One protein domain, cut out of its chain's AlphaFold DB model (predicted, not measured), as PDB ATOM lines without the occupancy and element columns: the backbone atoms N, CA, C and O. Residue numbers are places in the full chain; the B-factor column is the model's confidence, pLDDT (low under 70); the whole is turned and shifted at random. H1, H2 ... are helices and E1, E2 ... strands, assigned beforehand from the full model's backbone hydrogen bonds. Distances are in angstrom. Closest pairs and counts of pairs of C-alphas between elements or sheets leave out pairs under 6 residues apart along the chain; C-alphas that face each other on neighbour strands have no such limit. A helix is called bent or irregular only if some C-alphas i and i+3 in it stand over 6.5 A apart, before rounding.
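Overview. This is residues 4 to 161 of the 163 residues of an uncharacterized protein of Flavobacterium sp. GV029 (UniProt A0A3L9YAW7). A strongly twisted sheet of six strands is partly covered by the long helix H5, which packs on E2, E4 and E3, and H4 folds back along H5 as a helical hairpin. H3 packs on H4, H1 packs on H3, H2 lies far out, and the hairpin of E1 and E2 makes one end of the sheet. The printed part has 158 residues, with six named strands and five named helices in the order E1 E2 E3 E4 H1 H2 H3 E5 H4 H5 E6. The sheet, E1 E2 E4 E3 E6 E5, is mixed, and so is the class, helices and strands. The whole is compact, with a radius of gyration of the C-alphas of 15.6 A and spans of 41 by 34 by 31 A.

Arrangement. E1, residues 5 to 12, and E2, residues 15 to 27, form an antiparallel hairpin, with N 6 and O 21 within hydrogen-bond range at 2.8 A. E2 bends by 88 degrees at residue 24, and its residues 22 to 27 pair with E4, residues 57 to 63, in parallel, with N 24 and O 60 at 2.9 A. E3, residues 48 to 54, and E4 are a hairpin, with N 52 and O 59 at 3.0 A. H1, residues 67 to 75, only grazes the sheet, with residues 67 to 69. H2, residues 82 to 87, touches no helix. H3, residues 90 to 96, touches H1 about perpendicular, at 80 degrees, the closest C-alphas being those of Leu 72 and Ile 92, 5.8 A apart. H4, residues 114 to 125, touches H3 with residues 116 to 120 alone, at a steep tilt of 59 degrees, the closest C-alphas, of Phe 91 and Phe 117, being 6.0 A apart. H5, residues 135 to 153, and H4 are a helical hairpin at a shallow tilt of 19 degrees, opposite ways, the closest C-alphas being those of Pro 114 and Ile 148, 6.3 A apart. H5 is on the sheet, over E2, E4 and E3 at a height of 10.1 A, in two layers, a helix on one face of a sheet. E6, residues 158 to 161, is antiparallel to E3, with N 51 and O 159 at 2.9 A, and to E5, residues 110 to 112, with N 112 and O 158 at 3.0 A. Every O i to N i+4 pair is within hydrogen-bond range in H2, H3 and H4, against 3 of 5 in H1 and 12 of 15 in H5.

Along the chain. E1 begins at C-alpha 5, (-38.566, -6.430, -18.559), and E2 is 30.3 A long. H5, 26.0 A long, has a kink of 38 degrees near residue 142 and is irregular, with C-alphas 138 and 141 7.0 A apart; H1 is irregular, but only just, with C-alphas 72 and 75 6.8 A apart. E6 ends at C-alpha 161, (-33.010, -19.663, -18.832).

Size, cuts and confidence. The C-alphas farthest apart are those of Gly 14 and Glu 132, 48.6 A. The printed part has no cut, and the links E2 to E3 and H3 to E5 are long. Residues 78 to 83 stand free. The mean pLDDT of the printed part is 86.8, and residues 29 to 46 and 77 to 79 are under 70.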
ATOM      1  N   GLU A   4     -37.762  -2.571 -21.288       90.00
ATOM      2  CA  GLU A   4     -38.492  -3.825 -21.356       90.00
ATOM      3  C   GLU A   4     -37.968  -4.800 -20.297       90.00
ATOM      4  O   GLU A   4     -36.757  -4.971 -20.126       90.00
ATOM      5  N   TYR A   5     -38.890  -5.446 -19.583       91.31
ATOM      6  CA  TYR A   5     -38.566  -6.430 -18.559       91.31
ATOM      7  C   TYR A   5     -39.337  -7.725 -18.787       91.31
ATOM      8  O   TYR A   5     -40.548  -7.702 -19.001       91.31
ATOM      9  N   PHE A   6     -38.643  -8.845 -18.639       90.62
ATOM     10  CA  PHE A   6     -39.223 -10.172 -18.521       90.62
ATOM     11  C   PHE A   6     -39.247 -10.582 -17.045       90.62
ATOM     12  O   PHE A   6     -38.229 -10.493 -16.353       90.62
ATOM     13  N   ASN A   7     -40.420 -10.983 -16.553       91.06
ATOM     14  CA  ASN A   7     -40.592 -11.464 -15.185       91.06
ATOM     15  C   ASN A   7     -40.850 -12.967 -15.239       91.06
ATOM     16  O   ASN A   7     -41.884 -13.391 -15.745       91.06
ATOM     17  N   TYR A   8     -39.923 -13.745 -14.700       87.19
ATOM     18  CA  TYR A   8     -40.029 -15.192 -14.601       87.19
ATOM     19  C   TYR A   8     -40.156 -15.602 -13.144       87.19
ATOM     20  O   TYR A   8     -39.439 -15.086 -12.279       87.19
ATOM     21  N   SER A   9     -41.042 -16.552 -12.882       87.62
ATOM     22  CA  SER A   9     -41.167 -17.173 -11.575       87.62
ATOM     23  C   SER A   9     -41.476 -18.650 -11.705       87.62
ATOM     24  O   SER A   9     -42.375 -19.023 -12.457       87.62
ATOM     25  N   CYS A  10     -40.795 -19.478 -10.923       84.94
ATOM     26  CA  CYS A  10     -41.085 -20.902 -10.842       84.94
ATOM     27  C   CYS A  10     -40.797 -21.434  -9.437       84.94
ATOM     28  O   CYS A  10     -40.191 -20.756  -8.602       84.94
ATOM     29  N   THR A  11     -41.205 -22.675  -9.188       84.31
ATOM     30  CA  THR A  11     -40.882 -23.389  -7.953       84.31
ATOM     31  C   THR A  11     -40.186 -24.694  -8.303       84.31
ATOM     32  O   THR A  11     -40.783 -25.555  -8.943       84.31
ATOM     33  N   VAL A  12     -38.941 -24.861  -7.858       81.19
ATOM     34  CA  VAL A  12     -38.182 -26.109  -8.029       81.19
ATOM     35  C   VAL A  12     -37.896 -26.675  -6.646       81.19
ATOM     36  O   VAL A  12     -37.325 -25.995  -5.798       81.19
ATOM     37  N   ASN A  13     -38.335 -27.910  -6.382       82.38
ATOM     38  CA  ASN A  13     -38.148 -28.591  -5.091       82.38
ATOM     39  C   ASN A  13     -38.596 -27.767  -3.862       82.38
ATOM     40  O   ASN A  13     -37.974 -27.826  -2.806       82.38
ATOM     41  N   GLY A  14     -39.671 -26.983  -3.995       82.25
ATOM     42  CA  GLY A  14     -40.195 -26.129  -2.918       82.25
ATOM     43  C   GLY A  14     -39.462 -24.794  -2.731       82.25
ATOM     44  O   GLY A  14     -39.838 -24.027  -1.849       82.25
ATOM     45  N   HIS A  15     -38.461 -24.491  -3.560       81.88
ATOM     46  CA  HIS A  15     -37.797 -23.191  -3.601       81.88
ATOM     47  C   HIS A  15     -38.416 -22.318  -4.688       81.88
ATOM     48  O   HIS A  15     -38.485 -22.727  -5.845       81.88
ATOM     49  N   GLU A  16     -38.865 -21.121  -4.313       87.12
ATOM     50  CA  GLU A  16     -39.343 -20.120  -5.263       87.12
ATOM     51  C   GLU A  16     -38.173 -19.367  -5.895       87.12
ATOM     52  O   GLU A  16     -37.290 -18.851  -5.206       87.12
ATOM     53  N   PHE A  17     -38.211 -19.262  -7.217       84.69
ATOM     54  CA  PHE A  17     -37.292 -18.467  -8.014       84.69
ATOM     55  C   PHE A  17     -38.057 -17.304  -8.623       84.69
ATOM     56  O   PHE A  17     -39.161 -17.486  -9.134       84.69
ATOM     57  N   GLN A  18     -37.469 -16.109  -8.572       89.69
ATOM     58  CA  GLN A  18     -38.005 -14.911  -9.211       89.69
ATOM     59  C   GLN A  18     -36.884 -14.169  -9.937       89.69
ATOM     60  O   GLN A  18     -35.881 -13.762  -9.343       89.69
ATOM     61  N   HIS A  19     -37.060 -13.972 -11.238       89.44
ATOM     62  CA  HIS A  19     -36.140 -13.226 -12.081       89.44
ATOM     63  C   HIS A  19     -36.878 -12.060 -12.717       89.44
ATOM     64  O   HIS A  19     -37.881 -12.240 -13.397       89.44
ATOM     65  N   LYS A  20     -36.339 -10.858 -12.520       94.12
ATOM     66  CA  LYS A  20     -36.702  -9.673 -13.288       94.12
ATOM     67  C   LYS A  20     -35.533  -9.343 -14.203       94.12
ATOM     68  O   LYS A  20     -34.537  -8.787 -13.746       94.12
ATOM     69  N   LEU A  21     -35.639  -9.742 -15.464       94.88
ATOM     70  CA  LEU A  21     -34.599  -9.581 -16.475       94.88
ATOM     71  C   LEU A  21     -34.907  -8.353 -17.327       94.88
ATOM     72  O   LEU A  21     -35.978  -8.266 -17.918       94.88
ATOM     73  N   LYS A  22     -33.979  -7.405 -17.406       96.12
ATOM     74  CA  LYS A  22     -34.062  -6.290 -18.348       96.12
ATOM     75  C   LYS A  22     -33.586  -6.750 -19.713       96.12
ATOM     76  O   LYS A  22     -32.421  -7.123 -19.864       96.12
ATOM     77  N   ILE A  23     -34.472  -6.694 -20.696       95.19
ATOM     78  CA  ILE A  23     -34.157  -7.111 -22.057       95.19
ATOM     79  C   ILE A  23     -33.336  -6.007 -22.720       95.19
ATOM     80  O   ILE A  23     -33.790  -4.870 -22.853       95.19
ATOM     81  N   ILE A  24     -32.098  -6.334 -23.089       95.12
ATOM     82  CA  ILE A  24     -31.197  -5.405 -23.785       95.12
ATOM     83  C   ILE A  24     -31.172  -5.644 -25.294       95.12
ATOM     84  O   ILE A  24     -30.868  -4.721 -26.044       95.12
ATOM     85  N   GLU A  25     -31.491  -6.862 -25.728       93.56
ATOM     86  CA  GLU A  25     -31.630  -7.264 -27.126       93.56
ATOM     87  C   GLU A  25     -32.662  -8.396 -27.213       93.56
ATOM     88  O   GLU A  25     -32.766  -9.220 -26.301       93.56
ATOM     89  N   ARG A  26     -33.413  -8.432 -28.315       90.19
ATOM     90  CA  ARG A  26     -34.449  -9.428 -28.591       90.19
ATOM     91  C   ARG A  26     -34.283  -9.914 -30.026       90.19
ATOM     92  O   ARG A  26     -34.223  -9.100 -30.949       90.19
ATOM     93  N   PHE A  27     -34.202 -11.224 -30.186       88.44
ATOM     94  CA  PHE A  27     -34.169 -11.908 -31.467       88.44
ATOM     95  C   PHE A  27     -35.467 -12.691 -31.595       88.44
ATOM     96  O   PHE A  27     -35.636 -13.698 -30.921       88.44
ATOM     97  N   ILE A  28     -36.407 -12.158 -32.368       77.44
ATOM     98  CA  ILE A  28     -37.737 -12.728 -32.602       77.44
ATOM     99  C   ILE A  28     -37.986 -12.634 -34.085       77.44
ATOM    100  O   ILE A  28     -37.740 -11.573 -34.668       77.44
ATOM    101  N   ASP A  29     -38.499 -13.711 -34.658       63.88
ATOM    102  CA  ASP A  29     -38.972 -13.708 -36.029       63.88
ATOM    103  C   ASP A  29     -40.384 -14.283 -36.097       63.88
ATOM    104  O   ASP A  29     -40.783 -15.137 -35.315       63.88
ATOM    105  N   HIS A  30     -41.183 -13.797 -37.036       54.28
ATOM    106  CA  HIS A  30     -42.618 -14.062 -37.062       54.28
ATOM    107  C   HIS A  30     -42.998 -15.489 -37.502       54.28
ATOM    108  O   HIS A  30     -44.191 -15.790 -37.527       54.28
ATOM    109  N   LEU A  31     -42.037 -16.355 -37.854       54.50
ATOM    110  CA  LEU A  31     -42.255 -17.743 -38.280       54.50
ATOM    111  C   LEU A  31     -40.979 -18.587 -38.136       54.50
ATOM    112  O   LEU A  31     -40.160 -18.646 -39.052       54.50
ATOM    113  N   ALA A  32     -40.850 -19.327 -37.039       55.78
ATOM    114  CA  ALA A  32     -39.816 -20.346 -36.949       55.78
ATOM    115  C   ALA A  32     -40.259 -21.656 -37.598       55.78
ATOM    116  O   ALA A  32     -41.314 -22.221 -37.288       55.78
ATOM    117  N   ILE A  33     -39.432 -22.147 -38.518       60.62
ATOM    118  CA  ILE A  33     -39.587 -23.456 -39.146       60.62
ATOM    119  C   ILE A  33     -38.634 -24.410 -38.435       60.62
ATOM    120  O   ILE A  33     -37.421 -24.201 -38.453       60.62
ATOM    121  N   CYS A  34     -39.171 -25.469 -37.829       60.75
ATOM    122  CA  CYS A  34     -38.341 -26.443 -37.129       60.75
ATOM    123  C   CYS A  34     -37.331 -27.089 -38.097       60.75
ATOM    124  O   CYS A  34     -37.749 -27.632 -39.127       60.75
ATOM    125  N   PRO A  35     -36.024 -27.095 -37.774       52.50
ATOM    126  CA  PRO A  35     -34.997 -27.656 -38.651       52.50
ATOM    127  C   PRO A  35     -35.086 -29.186 -38.769       52.50
ATOM    128  O   PRO A  35     -34.564 -29.753 -39.724       52.50
ATOM    129  N   VAL A  36     -35.772 -29.852 -37.832       57.53
ATOM    130  CA  VAL A  36     -35.963 -31.312 -37.812       57.53
ATOM    131  C   VAL A  36     -37.181 -31.733 -38.637       57.53
ATOM    132  O   VAL A  36     -37.099 -32.647 -39.453       57.53
ATOM    133  N   CYS A  37     -38.329 -31.085 -38.414       68.94
ATOM    134  CA  CYS A  37     -39.620 -31.525 -38.951       68.94
ATOM    135  C   CYS A  37     -40.116 -30.662 -40.135       68.94
ATOM    136  O   CYS A  37     -41.051 -31.051 -40.832       68.94
ATOM    137  N   GLY A  38     -39.523 -29.482 -40.362       59.53
ATOM    138  CA  GLY A  38     -39.912 -28.538 -41.417       59.53
ATOM    139  C   GLY A  38     -41.269 -27.855 -41.204       59.53
ATOM    140  O   GLY A  38     -41.731 -27.135 -42.089       59.53
ATOM    141  N   ALA A  39     -41.927 -28.079 -40.063       63.19
ATOM    142  CA  ALA A  39     -43.224 -27.487 -39.765       63.19
ATOM    143  C   ALA A  39     -43.070 -26.151 -39.009       63.19
ATOM    144  O   ALA A  39     -42.164 -26.021 -38.175       63.19
ATOM    145  N   PRO A  40     -43.937 -25.160 -39.291       58.38
ATOM    146  CA  PRO A  40     -43.963 -23.908 -38.546       58.38
ATOM    147  C   PRO A  40     -44.418 -24.166 -37.105       58.38
ATOM    148  O   PRO A  40     -45.381 -24.909 -36.897       58.38
ATOM    149  N   ASN A  41     -43.755 -23.547 -36.125       57.19
ATOM    150  CA  ASN A  41     -44.101 -23.637 -34.694       57.19
ATOM    151  C   ASN A  41     -44.149 -25.091 -34.155       57.19
ATOM    152  O   ASN A  41     -45.020 -25.456 -33.362       57.19
ATOM    153  N   CYS A  42     -43.263 -25.954 -34.660       51.34
ATOM    154  CA  CYS A  42     -43.105 -27.347 -34.229       51.34
ATOM    155  C   CYS A  42     -42.240 -27.364 -32.962       51.34
ATOM    156  O   CYS A  42     -41.023 -27.249 -33.049       51.34
ATOM    157  N   GLY A  43     -42.910 -27.454 -31.806       49.25
ATOM    158  CA  GLY A  43     -42.385 -26.978 -30.520       49.25
ATOM    159  C   GLY A  43     -42.824 -25.527 -30.346       49.25
ATOM    160  O   GLY A  43     -42.638 -24.729 -31.261       49.25
ATOM    161  N   GLY A  44     -43.522 -25.203 -29.254       45.31
ATOM    162  CA  GLY A  44     -43.937 -23.820 -29.000       45.31
ATOM    163  C   GLY A  44     -42.725 -22.879 -28.975       45.31
ATOM    164  O   GLY A  44     -41.595 -23.359 -28.918       45.31
ATOM    165  N   PRO A  45     -42.928 -21.555 -29.044       52.59
ATOM    166  CA  PRO A  45     -41.835 -20.618 -28.827       52.59
ATOM    167  C   PRO A  45     -41.328 -20.803 -27.390       52.59
ATOM    168  O   PRO A  45     -41.941 -20.293 -26.456       52.59
ATOM    169  N   ASP A  46     -40.267 -21.589 -27.215       69.00
ATOM    170  CA  ASP A  46     -39.561 -21.683 -25.944       69.00
ATOM    171  C   ASP A  46     -38.733 -20.401 -25.833       69.00
ATOM    172  O   ASP A  46     -37.747 -20.210 -26.550       69.00
ATOM    173  N   ASP A  47     -39.165 -19.486 -24.967       83.62
ATOM    174  CA  ASP A  47     -38.467 -18.223 -24.772       83.62
ATOM    175  C   ASP A  47     -37.157 -18.536 -24.042       83.62
ATOM    176  O   ASP A  47     -37.115 -18.941 -22.872       83.62
ATOM    177  N   LYS A  48     -36.046 -18.354 -24.746       90.00
ATOM    178  CA  LYS A  48     -34.717 -18.689 -24.256       90.00
ATOM    179  C   LYS A  48     -33.933 -17.419 -23.973       90.00
ATOM    180  O   LYS A  48     -33.963 -16.444 -24.720       90.00
ATOM    181  N   PHE A  49     -33.198 -17.405 -22.868       93.75
ATOM    182  CA  PHE A  49     -32.438 -16.233 -22.443       93.75
ATOM    183  C   PHE A  49     -31.018 -16.610 -22.072       93.75
ATOM    184  O   PHE A  49     -30.789 -17.631 -21.424       93.75
ATOM    185  N   ILE A  50     -30.087 -15.711 -22.383       96.19
ATOM    186  CA  ILE A  50     -28.838 -15.600 -21.630       96.19
ATOM    187  C   ILE A  50     -28.891 -14.326 -20.797       96.19
ATOM    188  O   ILE A  50     -29.372 -13.291 -21.271       96.19
ATOM    189  N   TRP A  51     -28.401 -14.375 -19.564       96.62
ATOM    190  CA  TRP A  51     -28.435 -13.220 -18.675       96.62
ATOM    191  C   TRP A  51     -27.249 -13.167 -17.714       96.62
ATOM    192  O   TRP A  51     -26.650 -14.179 -17.349       96.62
ATOM    193  N   ALA A  52     -26.910 -11.952 -17.296       97.69
ATOM    194  CA  ALA A  52     -25.872 -11.679 -16.312       97.69
ATOM    195  C   ALA A  52     -26.244 -10.444 -15.490       97.69
ATOM    196  O   ALA A  52     -26.973  -9.561 -15.952       97.69
ATOM    197  N   GLU A  53     -25.753 -10.384 -14.256       97.38
ATOM    198  CA  GLU A  53     -26.038  -9.280 -13.345       97.38
ATOM    199  C   GLU A  53     -24.915  -8.238 -13.357       97.38
ATOM    200  O   GLU A  53     -23.744  -8.538 -13.115       97.38
ATOM    201  N   PHE A  54     -25.292  -6.988 -13.618       96.44
ATOM    202  CA  PHE A  54     -24.402  -5.834 -13.623       96.44
ATOM    203  C   PHE A  54     -24.985  -4.745 -12.730       96.44
ATOM    204  O   PHE A  54     -26.107  -4.304 -12.959       96.44
ATOM    205  N   ASN A  55     -24.223  -4.261 -11.745       93.00
ATOM    206  CA  ASN A  55     -24.648  -3.169 -10.856       93.00
ATOM    207  C   ASN A  55     -26.054  -3.382 -10.245       93.00
ATOM    208  O   ASN A  55     -26.860  -2.453 -10.220       93.00
ATOM    209  N   ASN A  56     -26.345  -4.599  -9.768       92.31
ATOM    210  CA  ASN A  56     -27.649  -5.027  -9.235       92.31
ATOM    211  C   ASN A  56     -28.814  -5.010 -10.252       92.31
ATOM    212  O   ASN A  56     -29.981  -5.011  -9.864       92.31
ATOM    213  N   GLU A  57     -28.524  -4.985 -11.555       95.38
ATOM    214  CA  GLU A  57     -29.508  -5.116 -12.631       95.38
ATOM    215  C   GLU A  57     -29.205  -6.378 -13.455       95.38
ATOM    216  O   GLU A  57     -28.112  -6.531 -14.005       95.38
ATOM    217  N   LYS A  58     -30.172  -7.301 -13.553       96.06
ATOM    218  CA  LYS A  58     -30.064  -8.487 -14.414       96.06
ATOM    219  C   LYS A  58     -30.358  -8.081 -15.854       96.06
ATOM    220  O   LYS A  58     -31.490  -7.717 -16.168       96.06
ATOM    221  N   LEU A  59     -29.350  -8.129 -16.716       97.38
ATOM    222  CA  LEU A  59     -29.469  -7.833 -18.143       97.38
ATOM    223  C   LEU A  59     -29.574  -9.140 -18.920       97.38
ATOM    224  O   LEU A  59     -28.816 -10.068 -18.640       97.38
ATOM    225  N   ALA A  60     -30.475  -9.201 -19.896       96.38
ATOM    226  CA  ALA A  60     -30.717 -10.402 -20.680       96.38
ATOM    227  C   ALA A  60     -30.821 -10.125 -22.178       96.38
ATOM    228  O   ALA A  60     -31.366  -9.106 -22.611       96.38
ATOM    229  N   ILE A  61     -30.325 -11.079 -22.956       95.88
ATOM    230  CA  ILE A  61     -30.632 -11.212 -24.375       95.88
ATOM    231  C   ILE A  61     -31.715 -12.277 -24.498       95.88
ATOM    232  O   ILE A  61     -31.569 -13.370 -23.949       95.88
ATOM    233  N   HIS A  62     -32.788 -11.929 -25.201       93.38
ATOM    234  CA  HIS A  62     -33.915 -12.809 -25.461       93.38
ATOM    235  C   HIS A  62     -33.811 -13.436 -26.856       93.38
ATOM    236  O   HIS A  62     -33.644 -12.718 -27.844       93.38
ATOM    237  N   PHE A  63     -33.945 -14.755 -26.917       90.56
ATOM    238  CA  PHE A  63     -34.015 -15.574 -28.117       90.56
ATOM    239  C   PHE A  63     -35.406 -16.199 -28.159       90.56
ATOM    240  O   PHE A  63     -35.675 -17.156 -27.439       90.56
ATOM    241  N   GLY A  64     -36.286 -15.610 -28.958       84.00
ATOM    242  CA  GLY A  64     -37.629 -16.123 -29.175       84.00
ATOM    243  C   GLY A  64     -37.712 -16.939 -30.458       84.00
ATOM    244  O   GLY A  64     -36.854 -16.843 -31.340       84.00
ATOM    245  N   ASP A  65     -38.768 -17.742 -30.530       74.56
ATOM    246  CA  ASP A  65     -39.210 -18.536 -31.681       74.56
ATOM    247  C   ASP A  65     -38.224 -19.606 -32.179       74.56
ATOM    248  O   ASP A  65     -38.612 -20.473 -32.941       74.56
ATOM    249  N   GLY A  66     -36.974 -19.638 -31.725       76.44
ATOM    250  CA  GLY A  66     -36.038 -20.722 -32.027       76.44
ATOM    251  C   GLY A  66     -35.205 -20.543 -33.298       76.44
ATOM    252  O   GLY A  66     -34.470 -21.443 -33.700       76.44
ATOM    253  N   GLU A  67     -35.211 -19.356 -33.915       79.25
ATOM    254  CA  GLU A  67     -34.317 -19.077 -35.052       79.25
ATOM    255  C   GLU A  67     -32.844 -19.263 -34.661       79.25
ATOM    256  O   GLU A  67     -32.054 -19.851 -35.398       79.25
ATOM    257  N   PHE A  68     -32.476 -18.847 -33.447       87.38
ATOM    258  CA  PHE A  68     -31.107 -19.008 -32.965       87.38
ATOM    259  C   PHE A  68     -30.666 -20.475 -32.862       87.38
ATOM    260  O   PHE A  68     -29.507 -20.820 -33.094       87.38
ATOM    261  N   GLU A  69     -31.602 -21.347 -32.512       86.31
ATOM    262  CA  GLU A  69     -31.362 -22.772 -32.296       86.31
ATOM    263  C   GLU A  69     -31.021 -23.481 -33.599       86.31
ATOM    264  O   GLU A  69     -30.237 -24.430 -33.600       86.31
ATOM    265  N   ARG A  70     -31.521 -22.972 -34.733       84.62
ATOM    266  CA  ARG A  70     -31.156 -23.480 -36.059       84.62
ATOM    267  C   ARG A  70     -29.652 -23.384 -36.284       84.62
ATOM    268  O   ARG A  70     -29.065 -24.340 -36.790       84.62
ATOM    269  N   TYR A  71     -29.014 -22.306 -35.831       89.12
ATOM    270  CA  TYR A  71     -27.562 -22.167 -35.915       89.12
ATOM    271  C   TYR A  71     -26.821 -23.156 -35.012       89.12
ATOM    272  O   TYR A  71     -25.799 -23.701 -35.420       89.12
ATOM    273  N   LEU A  72     -27.332 -23.430 -33.807       89.56
ATOM    274  CA  LEU A  72     -26.752 -24.438 -32.906       89.56
ATOM    275  C   LEU A  72     -26.879 -25.857 -33.490       89.56
ATOM    276  O   LEU A  72     -25.959 -26.671 -33.368       89.56
ATOM    277  N   SER A  73     -27.978 -26.113 -34.202       86.81
ATOM    278  CA  SER A  73     -28.302 -27.410 -34.801       86.81
ATOM    279  C   SER A  73     -27.493 -27.769 -36.054       86.81
ATOM    280  O   SER A  73     -27.574 -28.909 -36.509       86.81
ATOM    281  N   PHE A  74     -26.670 -26.860 -36.600       86.25
ATOM    282  CA  PHE A  74     -25.813 -27.160 -37.762       86.25
ATOM    283  C   PHE A  74     -24.899 -28.375 -37.543       86.25
ATOM    284  O   PHE A  74     -24.528 -29.046 -38.501       86.25
ATOM    285  N   TRP A  75     -24.558 -28.668 -36.285       84.62
ATOM    286  CA  TRP A  75     -23.706 -29.793 -35.895       84.62
ATOM    287  C   TRP A  75     -24.461 -30.899 -35.152       84.62
ATOM    288  O   TRP A  75     -23.875 -31.588 -34.311       84.62
ATOM    289  N   HIS A  76     -25.757 -31.066 -35.429       78.12
ATOM    290  CA  HIS A  76     -26.497 -32.231 -34.953       78.12
ATOM    291  C   HIS A  76     -25.774 -33.519 -35.391       78.12
ATOM    292  O   HIS A  76     -25.182 -33.566 -36.471       78.12
ATOM    293  N   TYR A  77     -25.787 -34.548 -34.535       63.09
ATOM    294  CA  TYR A  77     -24.935 -35.743 -34.657       63.09
ATOM    295  C   TYR A  77     -24.985 -36.396 -36.054       63.09
ATOM    296  O   TYR A  77     -23.973 -36.875 -36.567       63.09
ATOM    297  N   ASP A  78     -26.144 -36.323 -36.709       62.28
ATOM    298  CA  ASP A  78     -26.350 -36.714 -38.103       62.28
ATOM    299  C   ASP A  78     -25.888 -35.611 -39.076       62.28
ATOM    300  O   ASP A  78     -26.699 -34.910 -39.681       62.28
ATOM    301  N   GLY A  79     -24.575 -35.438 -39.243       68.94
ATOM    302  CA  GLY A  79     -24.067 -34.456 -40.212       68.94
ATOM    303  C   GLY A  79     -22.563 -34.209 -40.223       68.94
ATOM    304  O   GLY A  79     -22.052 -33.673 -41.205       68.94
ATOM    305  N   ILE A  80     -21.846 -34.626 -39.176       82.69
ATOM    306  CA  ILE A  80     -20.399 -34.417 -39.033       82.69
ATOM    307  C   ILE A  80     -19.688 -35.655 -38.475       82.69
ATOM    308  O   ILE A  80     -20.308 -36.562 -37.923       82.69
ATOM    309  N   THR A  81     -18.366 -35.717 -38.619       87.19
ATOM    310  CA  THR A  81     -17.543 -36.795 -38.057       87.19
ATOM    311  C   THR A  81     -17.399 -36.677 -36.538       87.19
ATOM    312  O   THR A  81     -17.491 -35.599 -35.955       87.19
ATOM    313  N   GLU A  82     -17.069 -37.788 -35.873       87.62
ATOM    314  CA  GLU A  82     -16.828 -37.804 -34.423       87.62
ATOM    315  C   GLU A  82     -15.696 -36.850 -33.994       87.62
ATOM    316  O   GLU A  82     -15.766 -36.230 -32.934       87.62
ATOM    317  N   ASN A  83     -14.652 -36.705 -34.815       88.88
ATOM    318  CA  ASN A  83     -13.543 -35.796 -34.521       88.88
ATOM    319  C   ASN A  83     -13.967 -34.329 -34.617       88.88
ATOM    320  O   ASN A  83     -13.589 -33.532 -33.757       88.88
ATOM    321  N   GLU A  84     -14.768 -33.984 -35.627       88.38
ATOM    322  CA  GLU A  84     -15.370 -32.654 -35.737       88.38
ATOM    323  C   GLU A  84     -16.261 -32.387 -34.524       88.38
ATOM    324  O   GLU A  84     -16.090 -31.364 -33.864       88.38
ATOM    325  N   TYR A  85     -17.102 -33.351 -34.139       90.06
ATOM    326  CA  TYR A  85     -18.004 -33.210 -32.996       90.06
ATOM    327  C   TYR A  85     -17.238 -33.002 -31.687       90.06
ATOM    328  O   TYR A  85     -17.529 -32.090 -30.919       90.06
ATOM    329  N   ARG A  86     -16.183 -33.791 -31.447       90.06
ATOM    330  CA  ARG A  86     -15.319 -33.660 -30.260       90.06
ATOM    331  C   ARG A  86     -14.631 -32.299 -30.168       90.06
ATOM    332  O   ARG A  86     -14.325 -31.865 -29.058       90.06
ATOM    333  N   SER A  87     -14.378 -31.645 -31.303       91.50
ATOM    334  CA  SER A  87     -13.753 -30.322 -31.351       91.50
ATOM    335  C   SER A  87     -14.711 -29.173 -31.021       91.50
ATOM    336  O   SER A  87     -14.251 -28.064 -30.742       91.50
ATOM    337  N   LEU A  88     -16.025 -29.429 -31.015       94.44
ATOM    338  CA  LEU A  88     -17.024 -28.407 -30.732       94.44
ATOM    339  C   LEU A  88     -16.975 -27.955 -29.262       94.44
ATOM    340  O   LEU A  88     -16.715 -28.769 -28.360       94.44
ATOM    341  N   PRO A  89     -17.278 -26.668 -29.009       96.75
ATOM    342  CA  PRO A  89     -17.563 -26.147 -27.675       96.75
ATOM    343  C   PRO A  89     -18.629 -26.968 -26.943       96.75
ATOM    344  O   PRO A  89     -19.512 -27.563 -27.569       96.75
ATOM    345  N   ASN A  90     -18.556 -26.998 -25.614       96.00
ATOM    346  CA  ASN A  90     -19.496 -27.772 -24.802       96.00
ATOM    347  C   ASN A  90     -20.926 -27.264 -24.951       96.00
ATOM    348  O   ASN A  90     -21.824 -28.079 -25.071       96.00
ATOM    349  N   PHE A  91     -21.132 -25.958 -25.071       95.88
ATOM    350  CA  PHE A  91     -22.453 -25.366 -25.224       95.88
ATOM    351  C   PHE A  91     -23.209 -25.874 -26.467       95.88
ATOM    352  O   PHE A  91     -24.389 -26.198 -26.364       95.88
ATOM    353  N   ILE A  92     -22.539 -26.013 -27.622       94.06
ATOM    354  CA  ILE A  92     -23.154 -26.587 -28.838       94.06
ATOM    355  C   ILE A  92     -23.462 -28.076 -28.642       94.06
ATOM    356  O   ILE A  92     -24.533 -28.538 -29.030       94.06
ATOM    357  N   LYS A  93     -22.537 -28.833 -28.040       92.69
ATOM    358  CA  LYS A  93     -22.733 -30.272 -27.791       92.69
ATOM    359  C   LYS A  93     -23.866 -30.521 -26.805       92.69
ATOM    360  O   LYS A  93     -24.718 -31.358 -27.069       92.69
ATOM    361  N   ASP A  94     -23.902 -29.767 -25.710       92.62
ATOM    362  CA  ASP A  94     -24.954 -29.852 -24.706       92.62
ATOM    363  C   ASP A  94     -26.307 -29.570 -25.361       92.62
ATOM    364  O   ASP A  94     -27.210 -30.389 -25.225       92.62
ATOM    365  N   PHE A  95     -26.414 -28.500 -26.159       91.06
ATOM    366  CA  PHE A  95     -27.627 -28.199 -26.920       91.06
ATOM    367  C   PHE A  95     -28.059 -29.371 -27.820       91.06
ATOM    368  O   PHE A  95     -29.187 -29.845 -27.714       91.06
ATOM    369  N   ASN A  96     -27.153 -29.896 -28.650       88.25
ATOM    370  CA  ASN A  96     -27.459 -30.989 -29.584       88.25
ATOM    371  C   ASN A  96     -27.758 -32.332 -28.894       88.25
ATOM    372  O   ASN A  96     -28.378 -33.206 -29.495       88.25
ATOM    373  N   GLU A  97     -27.332 -32.515 -27.644       88.19
ATOM    374  CA  GLU A  97     -27.614 -33.703 -26.832       88.19
ATOM    375  C   GLU A  97     -28.877 -33.556 -25.963       88.19
ATOM    376  O   GLU A  97     -29.139 -34.427 -25.128       88.19
ATOM    377  N   GLY A  98     -29.648 -32.470 -26.115       86.44
ATOM    378  CA  GLY A  98     -30.813 -32.183 -25.269       86.44
ATOM    379  C   GLY A  98     -30.433 -31.891 -23.811       86.44
ATOM    380  O   GLY A  98     -31.194 -32.161 -22.880       86.44
ATOM    381  N   LYS A  99     -29.215 -31.393 -23.592       86.62
ATOM    382  CA  LYS A  99     -28.657 -30.981 -22.301       86.62
ATOM    383  C   LYS A  99     -28.500 -29.460 -22.279       86.62
ATOM    384  O   LYS A  99     -28.602 -28.771 -23.291       86.62
ATOM    385  N   GLY A 100     -28.251 -28.906 -21.094       87.19
ATOM    386  CA  GLY A 100     -28.104 -27.459 -20.946       87.19
ATOM    387  C   GLY A 100     -29.360 -26.728 -21.426       87.19
ATOM    388  O   GLY A 100     -30.451 -27.000 -20.940       87.19
ATOM    389  N   TRP A 101     -29.216 -25.813 -22.383       89.44
ATOM    390  CA  TRP A 101     -30.276 -24.868 -22.739       89.44
ATOM    391  C   TRP A 101     -31.547 -25.486 -23.328       89.44
ATOM    392  O   TRP A 101     -32.605 -24.871 -23.215       89.44
ATOM    393  N   ASP A 102     -31.461 -26.687 -23.906       85.75
ATOM    394  CA  ASP A 102     -32.625 -27.398 -24.452       85.75
ATOM    395  C   ASP A 102     -33.215 -28.451 -23.495       85.75
ATOM    396  O   ASP A 102     -34.170 -29.143 -23.828       85.75
ATOM    397  N   ASN A 103     -32.683 -28.554 -22.272       85.62
ATOM    398  CA  ASN A 103     -33.169 -29.487 -21.258       85.62
ATOM    399  C   ASN A 103     -34.472 -28.988 -20.603       85.62
ATOM    400  O   ASN A 103     -34.495 -27.916 -20.001       85.62
ATOM    401  N   ASP A 104     -35.533 -29.797 -20.619       81.00
ATOM    402  CA  ASP A 104     -36.819 -29.477 -19.968       81.00
ATOM    403  C   ASP A 104     -36.731 -29.376 -18.433       81.00
ATOM    404  O   ASP A 104     -37.585 -28.774 -17.786       81.00
ATOM    405  N   GLY A 105     -35.691 -29.958 -17.833       82.12
ATOM    406  CA  GLY A 105     -35.380 -29.866 -16.407       82.12
ATOM    407  C   GLY A 105     -34.344 -28.793 -16.063       82.12
ATOM    408  O   GLY A 105     -33.696 -28.916 -15.021       82.12
ATOM    409  N   LEU A 106     -34.114 -27.809 -16.939       85.50
ATOM    410  CA  LEU A 106     -33.097 -26.777 -16.733       85.50
ATOM    411  C   LEU A 106     -33.355 -25.982 -15.443       85.50
ATOM    412  O   LEU A 106     -34.444 -25.451 -15.229       85.50
ATOM    413  N   ASP A 107     -32.331 -25.868 -14.594       86.69
ATOM    414  CA  ASP A 107     -32.410 -25.034 -13.392       86.69
ATOM    415  C   ASP A 107     -32.474 -23.543 -13.794       86.69
ATOM    416  O   ASP A 107     -31.658 -23.113 -14.619       86.69
ATOM    417  N   PRO A 108     -33.372 -22.727 -13.211       82.69
ATOM    418  CA  PRO A 108     -33.485 -21.290 -13.494       82.69
ATOM    419  C   PRO A 108     -32.210 -20.452 -13.284       82.69
ATOM    420  O   PRO A 108     -32.121 -19.326 -13.778       82.69
ATOM    421  N   ASN A 109     -31.229 -20.967 -12.536       83.25
ATOM    422  CA  ASN A 109     -29.909 -20.367 -12.320       83.25
ATOM    423  C   ASN A 109     -28.786 -21.173 -12.977       83.25
ATOM    424  O   ASN A 109     -27.654 -21.172 -12.494       83.25
ATOM    425  N   SER A 110     -29.080 -21.894 -14.055       92.69
ATOM    426  CA  SER A 110     -28.064 -22.661 -14.767       92.69
ATOM    427  C   SER A 110     -26.975 -21.742 -15.308       92.69
ATOM    428  O   SER A 110     -27.234 -20.840 -16.104       92.69
ATOM    429  N   ILE A 111     -25.746 -21.984 -14.858       95.88
ATOM    430  CA  ILE A 111     -24.556 -21.217 -15.225       95.88
ATOM    431  C   ILE A 111     -23.895 -21.883 -16.430       95.88
ATOM    432  O   ILE A 111     -23.745 -23.105 -16.463       95.88
ATOM    433  N   ILE A 112     -23.442 -21.076 -17.385       96.88
ATOM    434  CA  ILE A 112     -22.616 -21.520 -18.513       96.88
ATOM    435  C   ILE A 112     -21.275 -20.782 -18.515       96.88
ATOM    436  O   ILE A 112     -21.162 -19.667 -18.006       96.88
ATOM    437  N   ASP A 113     -20.243 -21.398 -19.095       97.94
ATOM    438  CA  ASP A 113     -18.938 -20.752 -19.266       97.94
ATOM    439  C   ASP A 113     -19.024 -19.689 -20.384       97.94
ATOM    440  O   ASP A 113     -19.281 -20.039 -21.542       97.94
ATOM    441  N   PRO A 114     -18.793 -18.393 -20.089       98.12
ATOM    442  CA  PRO A 114     -18.855 -17.347 -21.104       98.12
ATOM    443  C   PRO A 114     -17.785 -17.495 -22.197       98.12
ATOM    444  O   PRO A 114     -18.016 -17.071 -23.330       98.12
ATOM    445  N   LEU A 115     -16.631 -18.111 -21.910       98.38
ATOM    446  CA  LEU A 115     -15.601 -18.377 -22.919       98.38
ATOM    447  C   LEU A 115     -16.029 -19.494 -23.870       98.38
ATOM    448  O   LEU A 115     -15.816 -19.379 -25.077       98.38
ATOM    449  N   ASP A 116     -16.628 -20.563 -23.348       98.44
ATOM    450  CA  ASP A 116     -17.167 -21.659 -24.159       98.44
ATOM    451  C   ASP A 116     -18.359 -21.199 -25.015       98.44
ATOM    452  O   ASP A 116     -18.416 -21.468 -26.219       98.44
ATOM    453  N   PHE A 117     -19.248 -20.380 -24.445       97.88
ATOM    454  CA  PHE A 117     -20.339 -19.755 -25.190       97.88
ATOM    455  C   PHE A 117     -19.819 -18.820 -26.293       97.88
ATOM    456  O   PHE A 117     -20.270 -18.898 -27.436       97.88
ATOM    457  N   LYS A 118     -18.806 -17.985 -26.014       98.12
ATOM    458  CA  LYS A 118     -18.174 -17.148 -27.050       98.12
ATOM    459  C   LYS A 118     -17.567 -17.995 -28.172       98.12
ATOM    460  O   LYS A 118     -17.783 -17.693 -29.343       98.12
ATOM    461  N   LYS A 119     -16.841 -19.067 -27.831       98.12
ATOM    462  CA  LYS A 119     -16.286 -20.001 -28.826       98.12
ATOM    463  C   LYS A 119     -17.382 -20.621 -29.687       98.12
ATOM    464  O   LYS A 119     -17.171 -20.790 -30.880       98.12
ATOM    465  N   SER A 120     -18.550 -20.903 -29.113       97.19
ATOM    466  CA  SER A 120     -19.717 -21.382 -29.865       97.19
ATOM    467  C   SER A 120     -20.168 -20.371 -30.911       97.19
ATOM    468  O   SER A 120     -20.384 -20.736 -32.063       97.19
ATOM    469  N   MET A 121     -20.225 -19.085 -30.556       97.50
ATOM    470  CA  MET A 121     -20.582 -18.028 -31.510       97.50
ATOM    471  C   MET A 121     -19.541 -17.894 -32.621       97.50
ATOM    472  O   MET A 121     -19.894 -17.692 -33.782       97.50
ATOM    473  N   ASP A 122     -18.260 -18.032 -32.276       97.12
ATOM    474  CA  ASP A 122     -17.158 -18.003 -33.237       97.12
ATOM    475  C   ASP A 122     -17.194 -19.222 -34.183       97.12
ATOM    476  O   ASP A 122     -16.925 -19.071 -35.375       97.12
ATOM    477  N   VAL A 123     -17.576 -20.410 -33.701       95.06
ATOM    478  CA  VAL A 123     -17.803 -21.598 -34.546       95.06
ATOM    479  C   VAL A 123     -18.963 -21.365 -35.512       95.06
ATOM    480  O   VAL A 123     -18.805 -21.615 -36.705       95.06
ATOM    481  N   ILE A 124     -20.082 -20.810 -35.032       94.38
ATOM    482  CA  ILE A 124     -21.229 -20.480 -35.886       94.38
ATOM    483  C   ILE A 124     -20.840 -19.490 -36.970       94.38
ATOM    484  O   ILE A 124     -21.034 -19.769 -38.149       94.38
ATOM    485  N   LYS A 125     -20.215 -18.375 -36.593       95.56
ATOM    486  CA  LYS A 125     -19.786 -17.329 -37.525       95.56
ATOM    487  C   LYS A 125     -18.908 -17.852 -38.664       95.56
ATOM    488  O   LYS A 125     -18.989 -17.336 -39.773       95.56
ATOM    489  N   ASN A 126     -18.042 -18.823 -38.385       92.88
ATOM    490  CA  ASN A 126     -17.113 -19.382 -39.371       92.88
ATOM    491  C   ASN A 126     -17.677 -20.619 -40.093       92.88
ATOM    492  O   ASN A 126     -16.945 -21.303 -40.809       92.88
ATOM    493  N   SER A 127     -18.957 -20.927 -39.891       90.06
ATOM    494  CA  SER A 127     -19.624 -22.061 -40.512       90.06
ATOM    495  C   SER A 127     -19.822 -21.851 -42.010       90.06
ATOM    496  O   SER A 127     -20.271 -20.796 -42.454       90.06
ATOM    497  N   MET A 128     -19.592 -22.908 -42.791       88.19
ATOM    498  CA  MET A 128     -19.924 -22.942 -44.220       88.19
ATOM    499  C   MET A 128     -21.437 -22.936 -44.504       88.19
ATOM    500  O   MET A 128     -21.837 -22.811 -45.660       88.19
ATOM    501  N   HIS A 129     -22.272 -23.104 -43.474       85.62
ATOM    502  CA  HIS A 129     -23.732 -23.068 -43.590       85.62
ATOM    503  C   HIS A 129     -24.291 -21.640 -43.677       85.62
ATOM    504  O   HIS A 129     -25.432 -21.472 -44.108       85.62
ATOM    505  N   LEU A 130     -23.505 -20.626 -43.298       88.25
ATOM    506  CA  LEU A 130     -23.918 -19.226 -43.354       88.25
ATOM    507  C   LEU A 130     -23.632 -18.616 -44.729       88.25
ATOM    508  O   LEU A 130     -22.590 -18.859 -45.340       88.25
ATOM    509  N   LYS A 131     -24.555 -17.772 -45.193       88.75
ATOM    510  CA  LYS A 131     -24.340 -16.873 -46.336       88.75
ATOM    511  C   LYS A 131     -23.792 -15.532 -45.848       88.75
ATOM    512  O   LYS A 131     -23.916 -15.206 -44.674       88.75
ATOM    513  N   GLU A 132     -23.199 -14.741 -46.742       82.88
ATOM    514  CA  GLU A 132     -22.623 -13.433 -46.377       82.88
ATOM    515  C   GLU A 132     -23.653 -12.456 -45.781       82.88
ATOM    516  O   GLU A 132     -23.293 -11.608 -44.966       82.88
ATOM    517  N   ASP A 133     -24.922 -12.584 -46.164       86.81
ATOM    518  CA  ASP A 133     -26.048 -11.760 -45.724       86.81
ATOM    519  C   ASP A 133     -26.876 -12.391 -44.592       86.81
ATOM    520  O   ASP A 133     -27.941 -11.878 -44.262       86.81
ATOM    521  N   ASP A 134     -26.394 -13.477 -43.980       90.12
ATOM    522  CA  ASP A 134     -27.123 -14.189 -42.931       90.12
ATOM    523  C   ASP A 134     -27.358 -13.313 -41.685       90.12
ATOM    524  O   ASP A 134     -26.459 -12.599 -41.213       90.12
ATOM    525  N   ASP A 135     -28.566 -13.388 -41.123       88.06
ATOM    526  CA  ASP A 135     -28.970 -12.629 -39.936       88.06
ATOM    527  C   ASP A 135     -28.072 -12.915 -38.732       88.06
ATOM    528  O   ASP A 135     -27.816 -12.019 -37.915       88.06
ATOM    529  N   PHE A 136     -27.504 -14.122 -38.638       91.69
ATOM    530  CA  PHE A 136     -26.538 -14.415 -37.596       91.69
ATOM    531  C   PHE A 136     -25.332 -13.483 -37.681       91.69
ATOM    532  O   PHE A 136     -24.922 -12.904 -36.674       91.69
ATOM    533  N   LEU A 137     -24.766 -13.311 -38.877       93.38
ATOM    534  CA  LEU A 137     -23.569 -12.499 -39.091       93.38
ATOM    535  C   LEU A 137     -23.857 -11.009 -38.916       93.38
ATOM    536  O   LEU A 137     -23.054 -10.289 -38.317       93.38
ATOM    537  N   THR A 138     -24.988 -10.548 -39.445       90.62
ATOM    538  CA  THR A 138     -25.306  -9.120 -39.543       90.62
ATOM    539  C   THR A 138     -26.001  -8.568 -38.296       90.62
ATOM    540  O   THR A 138     -25.821  -7.394 -37.969       90.62
ATOM    541  N   SER A 139     -26.743  -9.403 -37.560       89.69
ATOM    542  CA  SER A 139     -27.565  -8.988 -36.421       89.69
ATOM    543  C   SER A 139     -27.177  -9.692 -35.118       89.69
ATOM    544  O   SER A 139     -26.818  -9.019 -34.146       89.69
ATOM    545  N   PHE A 140     -27.197 -11.026 -35.070       93.12
ATOM    546  CA  PHE A 140     -27.074 -11.762 -33.804       93.12
ATOM    547  C   PHE A 140     -25.656 -11.686 -33.236       93.12
ATOM    548  O   PHE A 140     -25.447 -11.204 -32.119       93.12
ATOM    549  N   TYR A 141     -24.664 -12.119 -34.013       95.62
ATOM    550  CA  TYR A 141     -23.270 -12.241 -33.603       95.62
ATOM    551  C   TYR A 141     -22.690 -10.966 -32.970       95.62
ATOM    552  O   TYR A 141     -22.157 -11.068 -31.859       95.62
ATOM    553  N   PRO A 142     -22.778  -9.762 -33.581       96.00
ATOM    554  CA  PRO A 142     -22.185  -8.561 -32.986       96.00
ATOM    555  C   PRO A 142     -22.838  -8.180 -31.651       96.00
ATOM    556  O   PRO A 142     -22.157  -7.720 -30.732       96.00
ATOM    557  N   LYS A 143     -24.150  -8.391 -31.513       96.25
ATOM    558  CA  LYS A 143     -24.906  -8.059 -30.300       96.25
ATOM    559  C   LYS A 143     -24.628  -9.040 -29.165       96.25
ATOM    560  O   LYS A 143     -24.350  -8.604 -28.047       96.25
ATOM    561  N   ILE A 144     -24.648 -10.337 -29.473       97.19
ATOM    562  CA  ILE A 144     -24.328 -11.409 -28.528       97.19
ATOM    563  C   ILE A 144     -22.885 -11.259 -28.056       97.19
ATOM    564  O   ILE A 144     -22.633 -11.174 -26.857       97.19
ATOM    565  N   THR A 145     -21.935 -11.144 -28.985       97.38
ATOM    566  CA  THR A 145     -20.507 -11.087 -28.650       97.38
ATOM    567  C   THR A 145     -20.185  -9.872 -27.788       97.38
ATOM    568  O   THR A 145     -19.508 -10.024 -26.780       97.38
ATOM    569  N   ARG A 146     -20.758  -8.696 -28.080       97.88
ATOM    570  CA  ARG A 146     -20.596  -7.498 -27.240       97.88
ATOM    571  C   ARG A 146     -21.050  -7.727 -25.794       97.88
ATOM    572  O   ARG A 146     -20.407  -7.245 -24.863       97.88
ATOM    573  N   PHE A 147     -22.161  -8.433 -25.591       98.12
ATOM    574  CA  PHE A 147     -22.644  -8.763 -24.249       98.12
ATOM    575  C   PHE A 147     -21.711  -9.752 -23.544       98.12
ATOM    576  O   PHE A 147     -21.317  -9.517 -22.404       98.12
ATOM    577  N   ILE A 148     -21.300 -10.814 -24.237       98.31
ATOM    578  CA  ILE A 148     -20.420 -11.849 -23.687       98.31
ATOM    579  C   ILE A 148     -19.025 -11.305 -23.369       98.31
ATOM    580  O   ILE A 148     -18.475 -11.603 -22.315       98.31
ATOM    581  N   GLU A 149     -18.466 -10.452 -24.223       98.38
ATOM    582  CA  GLU A 149     -17.192  -9.777 -23.965       98.38
ATOM    583  C   GLU A 149     -17.263  -8.915 -22.709       98.38
ATOM    584  O   GLU A 149     -16.336  -8.922 -21.905       98.38
ATOM    585  N   ARG A 150     -18.379  -8.215 -22.490       98.12
ATOM    586  CA  ARG A 150     -18.596  -7.468 -21.252       98.12
ATOM    587  C   ARG A 150     -18.657  -8.393 -20.034       98.12
ATOM    588  O   ARG A 150     -18.031  -8.088 -19.025       98.12
ATOM    589  N   VAL A 151     -19.378  -9.513 -20.130       98.50
ATOM    590  CA  VAL A 151     -19.442 -10.532 -19.067       98.50
ATOM    591  C   VAL A 151     -18.043 -11.042 -18.717       98.50
ATOM    592  O   VAL A 151     -17.698 -11.084 -17.541       98.50
ATOM    593  N   ILE A 152     -17.222 -11.364 -19.721       98.44
ATOM    594  CA  ILE A 152     -15.841 -11.833 -19.534       98.44
ATOM    595  C   ILE A 152     -14.976 -10.743 -18.891       98.44
ATOM    596  O   ILE A 152     -14.315 -10.996 -17.889       98.44
ATOM    597  N   ASN A 153     -14.996  -9.526 -19.441       98.25
ATOM    598  CA  ASN A 153     -14.131  -8.426 -19.002       98.25
ATOM    599  C   ASN A 153     -14.453  -7.933 -17.586       98.25
ATOM    600  O   ASN A 153     -13.565  -7.457 -16.886       98.25
ATOM    601  N   GLU A 154     -15.720  -8.010 -17.173       98.25
ATOM    602  CA  GLU A 154     -16.166  -7.632 -15.828       98.25
ATOM    603  C   GLU A 154     -16.271  -8.832 -14.864       98.25
ATOM    604  O   GLU A 154     -16.834  -8.686 -13.773       98.25
ATOM    605  N   GLU A 155     -15.763 -10.003 -15.276       97.75
ATOM    606  CA  GLU A 155     -15.737 -11.257 -14.509       97.75
ATOM    607  C   GLU A 155     -17.114 -11.634 -13.926       97.75
ATOM    608  O   GLU A 155     -17.257 -11.983 -12.753       97.75
ATOM    609  N   LYS A 156     -18.170 -11.518 -14.743       98.12
ATOM    610  CA  LYS A 156     -19.549 -11.840 -14.346       98.12
ATOM    611  C   LYS A 156     -19.910 -13.291 -14.635       98.12
ATOM    612  O   LYS A 156     -19.390 -13.923 -15.549       98.12
ATOM    613  N   THR A 157     -20.882 -13.791 -13.878       97.62
ATOM    614  CA  THR A 157     -21.531 -15.077 -14.143       97.62
ATOM    615  C   THR A 157     -22.507 -14.944 -15.308       97.62
ATOM    616  O   THR A 157     -23.383 -14.075 -15.286       97.62
ATOM    617  N   LEU A 158     -22.371 -15.825 -16.302       98.25
ATOM    618  CA  LEU A 158     -23.331 -15.985 -17.388       98.25
ATOM    619  C   LEU A 158     -24.306 -17.106 -17.050       98.25
ATOM    620  O   LEU A 158     -23.895 -18.209 -16.699       98.25
ATOM    621  N   ASN A 159     -25.593 -16.826 -17.188       96.44
ATOM    622  CA  ASN A 159     -26.661 -17.759 -16.878       96.44
ATOM    623  C   ASN A 159     -27.536 -17.967 -18.111       96.44
ATOM    624  O   ASN A 159     -27.650 -17.066 -18.949       96.44
ATOM    625  N   ILE A 160     -28.188 -19.120 -18.181       94.56
ATOM    626  CA  ILE A 160     -29.216 -19.442 -19.170       94.56
ATOM    627  C   ILE A 160     -30.563 -19.671 -18.491       94.56
ATOM    628  O   ILE A 160     -30.633 -20.076 -17.334       94.56
ATOM    629  N   LEU A 161     -31.633 -19.395 -19.228       92.12
ATOM    630  CA  LEU A 161     -33.010 -19.663 -18.832       92.12
ATOM    631  C   LEU A 161     -33.793 -20.149 -20.060       92.12
ATOM    632  O   LEU A 161     -33.539 -19.675 -21.171       92.12
TER     633      LEU A 161